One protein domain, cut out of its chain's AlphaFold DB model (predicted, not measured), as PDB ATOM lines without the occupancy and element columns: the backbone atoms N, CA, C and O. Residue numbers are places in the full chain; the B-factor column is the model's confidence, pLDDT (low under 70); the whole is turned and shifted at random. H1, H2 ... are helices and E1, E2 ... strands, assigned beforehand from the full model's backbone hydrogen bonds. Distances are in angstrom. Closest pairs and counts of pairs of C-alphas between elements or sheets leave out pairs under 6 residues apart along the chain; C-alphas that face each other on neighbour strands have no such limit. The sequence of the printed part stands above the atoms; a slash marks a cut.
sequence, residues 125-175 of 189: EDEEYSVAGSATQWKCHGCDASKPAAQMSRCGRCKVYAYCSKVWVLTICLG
ATOM      1  N   GLU A 125      11.074   1.119 -56.742       56.12
ATOM      2  CA  GLU A 125       9.788   0.468 -57.014       56.12
ATOM      3  C   GLU A 125       9.256  -0.253 -55.766       56.12
ATOM      4  O   GLU A 125       8.056  -0.226 -55.509       56.12
ATOM      5  N   ASP A 126      10.143  -0.793 -54.921       61.91
ATOM      6  CA  ASP A 126       9.787  -1.408 -53.640       61.91
ATOM      7  C   ASP A 126       9.359  -0.383 -52.580       61.91
ATOM      8  O   ASP A 126       8.646  -0.744 -51.640       61.91
ATOM      9  N   GLU A 127       9.752   0.892 -52.713       64.94
ATOM     10  CA  GLU A 127       9.343   1.956 -51.786       64.94
ATOM     11  C   GLU A 127       7.833   2.184 -51.842       64.94
ATOM     12  O   GLU A 127       7.201   2.357 -50.800       64.94
ATOM     13  N   GLU A 128       7.241   2.120 -53.038       70.62
ATOM     14  CA  GLU A 128       5.799   2.304 -53.217       70.62
ATOM     15  C   GLU A 128       4.989   1.206 -52.504       70.62
ATOM     16  O   GLU A 128       3.887   1.447 -52.003       70.62
ATOM     17  N   TYR A 129       5.558   0.003 -52.408       73.50
ATOM     18  CA  TYR A 129       4.951  -1.153 -51.741       73.50
ATOM     19  C   TYR A 129       5.416  -1.340 -50.293       73.50
ATOM     20  O   TYR A 129       4.917  -2.227 -49.587       73.50
ATOM     21  N   SER A 130       6.363  -0.520 -49.839       69.81
ATOM     22  CA  SER A 130       6.902  -0.581 -48.491       69.81
ATOM     23  C   SER A 130       5.889  -0.057 -47.483       69.81
ATOM     24  O   SER A 130       5.391   1.067 -47.556       69.81
ATOM     25  N   VAL A 131       5.636  -0.850 -46.446       72.56
ATOM     26  CA  VAL A 131       4.801  -0.423 -45.313       72.56
ATOM     27  C   VAL A 131       5.484   0.613 -44.418       72.56
ATOM     28  O   VAL A 131       4.854   1.114 -43.488       72.56
ATOM     29  N   ALA A 132       6.765   0.917 -44.652       66.56
ATOM     30  CA  ALA A 132       7.537   1.846 -43.830       66.56
ATOM     31  C   ALA A 132       7.138   3.321 -44.039       66.56
ATOM     32  O   ALA A 132       7.374   4.132 -43.148       66.56
ATOM     33  N   GLY A 133       6.523   3.669 -45.180       60.66
ATOM     34  CA  GLY A 133       6.250   5.062 -45.565       60.66
ATOM     35  C   GLY A 133       4.856   5.612 -45.224       60.66
ATOM     36  O   GLY A 133       4.659   6.824 -45.256       60.66
ATOM     37  N   SER A 134       3.875   4.768 -44.890       62.50
ATOM     38  CA  SER A 134       2.485   5.200 -44.668       62.50
ATOM     39  C   SER A 134       1.829   4.399 -43.550       62.50
ATOM     40  O   SER A 134       1.878   3.175 -43.549       62.50
ATOM     41  N   ALA A 135       1.205   5.069 -42.578       68.25
ATOM     42  CA  ALA A 135       0.562   4.403 -41.440       68.25
ATOM     43  C   ALA A 135      -0.902   4.006 -41.707       68.25
ATOM     44  O   ALA A 135      -1.466   3.187 -40.984       68.25
ATOM     45  N   THR A 136      -1.537   4.596 -42.723       81.44
ATOM     46  CA  THR A 136      -2.992   4.501 -42.926       81.44
ATOM     47  C   THR A 136      -3.369   3.724 -44.179       81.44
ATOM     48  O   THR A 136      -4.368   3.004 -44.152       81.44
ATOM     49  N   GLN A 137      -2.569   3.806 -45.245       86.94
ATOM     50  CA  GLN A 137      -2.787   3.082 -46.500       86.94
ATOM     51  C   GLN A 137      -1.501   2.449 -47.018       86.94
ATOM     52  O   GLN A 137      -0.473   3.115 -47.082       86.94
ATOM     53  N   TRP A 138      -1.576   1.197 -47.451       87.94
ATOM     54  CA  TRP A 138      -0.463   0.499 -48.092       87.94
ATOM     55  C   TRP A 138      -0.858   0.063 -49.495       87.94
ATOM     56  O   TRP A 138      -2.021  -0.272 -49.739       87.94
ATOM     57  N   LYS A 139       0.113   0.037 -50.407       88.44
ATOM     58  CA  LYS A 139      -0.067  -0.531 -51.739       88.44
ATOM     59  C   LYS A 139       0.150  -2.041 -51.679       88.44
ATOM     60  O   LYS A 139       1.133  -2.520 -51.117       88.44
ATOM     61  N   CYS A 140      -0.802  -2.814 -52.196       85.75
ATOM     62  CA  CYS A 140      -0.682  -4.267 -52.260       85.75
ATOM     63  C   CYS A 140       0.389  -4.661 -53.277       85.75
ATOM     64  O   CYS A 140       0.206  -4.403 -54.459       85.75
ATOM     65  N   HIS A 141       1.430  -5.378 -52.853       83.00
ATOM     66  CA  HIS A 141       2.506  -5.827 -53.751       83.00
ATOM     67  C   HIS A 141       2.061  -6.897 -54.775       83.00
ATOM     68  O   HIS A 141       2.817  -7.260 -55.664       83.00
ATOM     69  N   GLY A 142       0.846  -7.449 -54.638       82.75
ATOM     70  CA  GLY A 142       0.307  -8.447 -55.571       82.75
ATOM     71  C   GLY A 142      -0.718  -7.932 -56.579       82.75
ATOM     72  O   GLY A 142      -0.931  -8.581 -57.596       82.75
ATOM     73  N   CYS A 143      -1.399  -6.818 -56.300       84.69
ATOM     74  CA  CYS A 143      -2.466  -6.311 -57.176       84.69
ATOM     75  C   CYS A 143      -2.484  -4.788 -57.323       84.69
ATOM     76  O   CYS A 143      -3.468  -4.240 -57.814       84.69
ATOM     77  N   ASP A 144      -1.457  -4.110 -56.816       85.31
ATOM     78  CA  ASP A 144      -1.235  -2.663 -56.879       85.31
ATOM     79  C   ASP A 144      -2.311  -1.777 -56.243       85.31
ATOM     80  O   ASP A 144      -2.183  -0.555 -56.209       85.31
ATOM     81  N   ALA A 145      -3.357  -2.369 -55.663       86.81
ATOM     82  CA  ALA A 145      -4.413  -1.628 -54.995       86.81
ATOM     83  C   ALA A 145      -3.931  -1.053 -53.656       86.81
ATOM     84  O   ALA A 145      -3.493  -1.796 -52.770       86.81
ATOM     85  N   SER A 146      -4.111   0.254 -53.474       89.69
ATOM     86  CA  SER A 146      -3.944   0.924 -52.183       89.69
ATOM     87  C   SER A 146      -5.142   0.648 -51.278       89.69
ATOM     88  O   SER A 146      -6.280   0.974 -51.621       89.69
ATOM     89  N   LYS A 147      -4.905   0.044 -50.111       88.94
ATOM     90  CA  LYS A 147      -5.955  -0.285 -49.133       88.94
ATOM     91  C   LYS A 147      -5.570   0.162 -47.724       88.94
ATOM     92  O   LYS A 147      -4.383   0.336 -47.443       88.94
ATOM     93  N   PRO A 148      -6.551   0.352 -46.820       90.75
ATOM     94  CA  PRO A 148      -6.257   0.654 -45.427       90.75
ATOM     95  C   PRO A 148      -5.376  -0.425 -44.795       90.75
ATOM     96  O   PRO A 148      -5.638  -1.614 -44.984       90.75
ATOM     97  N   ALA A 149      -4.390  -0.025 -43.990       86.62
ATOM     98  CA  ALA A 149      -3.466  -0.945 -43.318       86.62
ATOM     99  C   ALA A 149      -4.193  -2.056 -42.525       86.62
ATOM    100  O   ALA A 149      -3.765  -3.208 -42.514       86.62
ATOM    101  N   ALA A 150      -5.351  -1.734 -41.934       87.75
ATOM    102  CA  ALA A 150      -6.203  -2.676 -41.201       87.75
ATOM    103  C   ALA A 150      -6.778  -3.824 -42.061       87.75
ATOM    104  O   ALA A 150      -7.207  -4.839 -41.519       87.75
ATOM    105  N   GLN A 151      -6.800  -3.676 -43.389       88.06
ATOM    106  CA  GLN A 151      -7.313  -4.670 -44.341       88.06
ATOM    107  C   GLN A 151      -6.194  -5.462 -45.030       88.06
ATOM    108  O   GLN A 151      -6.437  -6.164 -46.013       88.06
ATOM    109  N   MET A 152      -4.952  -5.326 -44.564       87.88
ATOM    110  CA  MET A 152      -3.788  -5.893 -45.229       87.88
ATOM    111  C   MET A 152      -2.924  -6.697 -44.267       87.88
ATOM    112  O   MET A 152      -2.835  -6.428 -43.073       87.88
ATOM    113  N   SER A 153      -2.266  -7.715 -44.811       86.12
ATOM    114  CA  SER A 153      -1.323  -8.559 -44.084       86.12
ATOM    115  C   SER A 153       0.096  -8.295 -44.566       86.12
ATOM    116  O   SER A 153       0.361  -8.295 -45.767       86.12
ATOM    117  N   ARG A 154       1.027  -8.108 -43.627       82.38
ATOM    118  CA  ARG A 154       2.458  -7.976 -43.932       82.38
ATOM    119  C   ARG A 154       3.065  -9.334 -44.271       82.38
ATOM    120  O   ARG A 154       2.679 -10.349 -43.687       82.38
ATOM    121  N   CYS A 155       4.072  -9.342 -45.142       74.69
ATOM    122  CA  CYS A 155       4.883 -10.527 -45.408       74.69
ATOM    123  C   CYS A 155       5.383 -11.130 -44.088       74.69
ATOM    124  O   CYS A 155       6.024 -10.449 -43.286       74.69
ATOM    125  N   GLY A 156       5.131 -12.421 -43.863       66.88
ATOM    126  CA  GLY A 156       5.565 -13.119 -42.653       66.88
ATOM    127  C   GLY A 156       7.083 -13.101 -42.441       66.88
ATOM    128  O   GLY A 156       7.521 -13.105 -41.293       66.88
ATOM    129  N   ARG A 157       7.858 -13.035 -43.533       61.25
ATOM    130  CA  ARG A 157       9.321 -13.152 -43.548       61.25
ATOM    131  C   ARG A 157      10.034 -11.801 -43.490       61.25
ATOM    132  O   ARG A 157      10.748 -11.554 -42.529       61.25
ATOM    133  N   CYS A 158       9.849 -10.937 -44.492       64.62
ATOM    134  CA  CYS A 158      10.560  -9.653 -44.548       64.62
ATOM    135  C   CYS A 158       9.851  -8.535 -43.778       64.62
ATOM    136  O   CYS A 158      10.491  -7.564 -43.402       64.62
ATOM    137  N   LYS A 159       8.533  -8.647 -43.555       72.88
ATOM    138  CA  LYS A 159       7.675  -7.600 -42.970       72.88
ATOM    139  C   LYS A 159       7.646  -6.269 -43.747       72.88
ATOM    140  O   LYS A 159       6.914  -5.381 -43.320       72.88
ATOM    141  N   VAL A 160       8.373  -6.126 -44.855       74.44
ATOM    142  CA  VAL A 160       8.449  -4.894 -45.666       74.44
ATOM    143  C   VAL A 160       7.212  -4.716 -46.544       74.44
ATOM    144  O   VAL A 160       6.642  -3.635 -46.572       74.44
ATOM    145  N   TYR A 161       6.748  -5.786 -47.188       80.50
ATOM    146  CA  TYR A 161       5.615  -5.723 -48.118       80.50
ATOM    147  C   TYR A 161       4.285  -6.064 -47.449       80.50
ATOM    148  O   TYR A 161       4.240  -6.889 -46.524       80.50
ATOM    149  N   ALA A 162       3.198  -5.493 -47.968       85.06
ATOM    150  CA  ALA A 162       1.832  -5.823 -47.583       85.06
ATOM    151  C   ALA A 162       1.008  -6.385 -48.747       85.06
ATOM    152  O   ALA A 162       1.199  -6.046 -49.912       85.06
ATOM    153  N   TYR A 163       0.045  -7.234 -48.395       86.12
ATOM    154  CA  TYR A 163      -0.835  -7.922 -49.329       86.12
ATOM    155  C   TYR A 163      -2.275  -7.848 -48.836       86.12
ATOM    156  O   TYR A 163      -2.544  -8.024 -47.645       86.12
ATOM    157  N   CYS A 164      -3.221  -7.630 -49.748       87.12
ATOM    158  CA  CYS A 164      -4.642  -7.643 -49.407       87.12
ATOM    159  C   CYS A 164      -5.235  -9.059 -49.317       87.12
ATOM    160  O   CYS A 164      -6.396  -9.204 -48.953       87.12
ATOM    161  N   SER A 165      -4.474 -10.097 -49.681       78.44
ATOM    162  CA  SER A 165      -4.878 -11.495 -49.516       78.44
ATOM    163  C   SER A 165      -3.667 -12.397 -49.265       78.44
ATOM    164  O   SER A 165      -2.530 -12.050 -49.589       78.44
ATOM    165  N   LYS A 166      -3.916 -13.580 -48.691       64.69
ATOM    166  CA  LYS A 166      -2.878 -14.589 -48.413       64.69
ATOM    167  C   LYS A 166      -2.354 -15.283 -49.675       64.69
ATOM    168  O   LYS A 166      -1.249 -15.811 -49.642       64.69
ATOM    169  N   VAL A 167      -3.121 -15.267 -50.768       63.62
ATOM    170  CA  VAL A 167      -2.757 -15.909 -52.043       63.62
ATOM    171  C   VAL A 167      -1.517 -15.241 -52.643       63.62
ATOM    172  O   VAL A 167      -0.565 -15.922 -53.014       63.62
ATOM    173  N   TRP A 168      -1.468 -13.908 -52.619       57.19
ATOM    174  CA  TRP A 168      -0.356 -13.126 -53.173       57.19
ATOM    175  C   TRP A 168       0.962 -13.273 -52.400       57.19
ATOM    176  O   TRP A 168       2.037 -13.092 -52.969       57.19
ATOM    177  N   VAL A 169       0.894 -13.648 -51.118       53.75
ATOM    178  CA  VAL A 169       2.080 -13.855 -50.272       53.75
ATOM    179  C   VAL A 169       2.906 -15.048 -50.762       53.75
ATOM    180  O   VAL A 169       4.133 -14.995 -50.704       53.75
ATOM    181  N   LEU A 170       2.259 -16.120 -51.240       48.12
ATOM    182  CA  LEU A 170       2.963 -17.316 -51.710       48.12
ATOM    183  C   LEU A 170       3.634 -17.091 -53.067       48.12
ATOM    184  O   LEU A 170       4.801 -17.440 -53.216       48.12
ATOM    185  N   THR A 171       2.927 -16.495 -54.029       48.31
ATOM    186  CA  THR A 171       3.405 -16.380 -55.417       48.31
ATOM    187  C   THR A 171       4.656 -15.510 -55.535       48.31
ATOM    188  O   THR A 171       5.585 -15.861 -56.255       48.31
ATOM    189  N   ILE A 172       4.718 -14.407 -54.784       54.88
ATOM    190  CA  ILE A 172       5.812 -13.436 -54.911       54.88
ATOM    191  C   ILE A 172       7.007 -13.786 -54.011       54.88
ATOM    192  O   ILE A 172       8.154 -13.628 -54.414       54.88
ATOM    193  N   CYS A 173       6.783 -14.310 -52.797       44.59
ATOM    194  CA  CYS A 173       7.882 -14.596 -51.862       44.59
ATOM    195  C   CYS A 173       8.560 -15.967 -52.052       44.59
ATOM    196  O   CYS A 173       9.619 -16.182 -51.458       44.59
ATOM    197  N   LEU A 174       7.967 -16.903 -52.806       43.94
ATOM    198  CA  LEU A 174       8.506 -18.264 -52.978       43.94
ATOM    199  C   LEU A 174       9.163 -18.524 -54.338       43.94
ATOM    200  O   LEU A 174       9.679 -19.619 -54.533       43.94
ATOM    201  N   GLY A 175       9.203 -17.538 -55.239       44.84
ATOM    202  CA  GLY A 175       9.811 -17.698 -56.557       44.84
ATOM    203  C   GLY A 175       9.045 -18.707 -57.408       44.84
ATOM    204  O   GLY A 175       9.362 -19.892 -57.445       44.84
TER     205      GLY A 175
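Overview. This is residues 125 to 175 of the 189 residues of an uncharacterized protein of Diaporthe helianthi (UniProt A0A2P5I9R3). There is little regular structure: a small strand hairpin, E1 and E2, and a short helix, H2, lie toward opposite ends of the longest axis, with looping chain between them and the short helix H1 near the hairpin. The printed part has 51 residues, with H1, E1, E2, H2 in order, an antiparallel sheet E1 - E2, and a mixed class with 19 residues in named elements. It is compact, radius of gyration of the C-alphas 9.6 A, spanning 28 by 19 by 17 A.

Along the chain. H1, residues 125 to 129, begins at C-alpha 125 (9.788, 0.468, -57.014). E1 is residues 137 to 139 and E2 residues 146 to 148. H2, residues 166 to 173, is 11.3 A long and ends at C-alpha 173 (7.882, -14.596, -51.862).

Arrangement. In the hairpin, N 138 and O 147 are 2.9 A apart, within hydrogen-bond range. The closest C-alphas of H1 and E1, Tyr 129 and Lys 139, are 5.1 A apart. H2 is apart from H1 and E1. O i to N i+4 pairs within range number 0 of 1 in H1, beside 1 of 2 O i to N i+3 pairs, and 2 of 4 in H2.

Size, cuts and confidence. The printed part has no cut. The link from E2 to H2 is long, 17 residues. Confidence is low at 21 residues, among them 166 to 175.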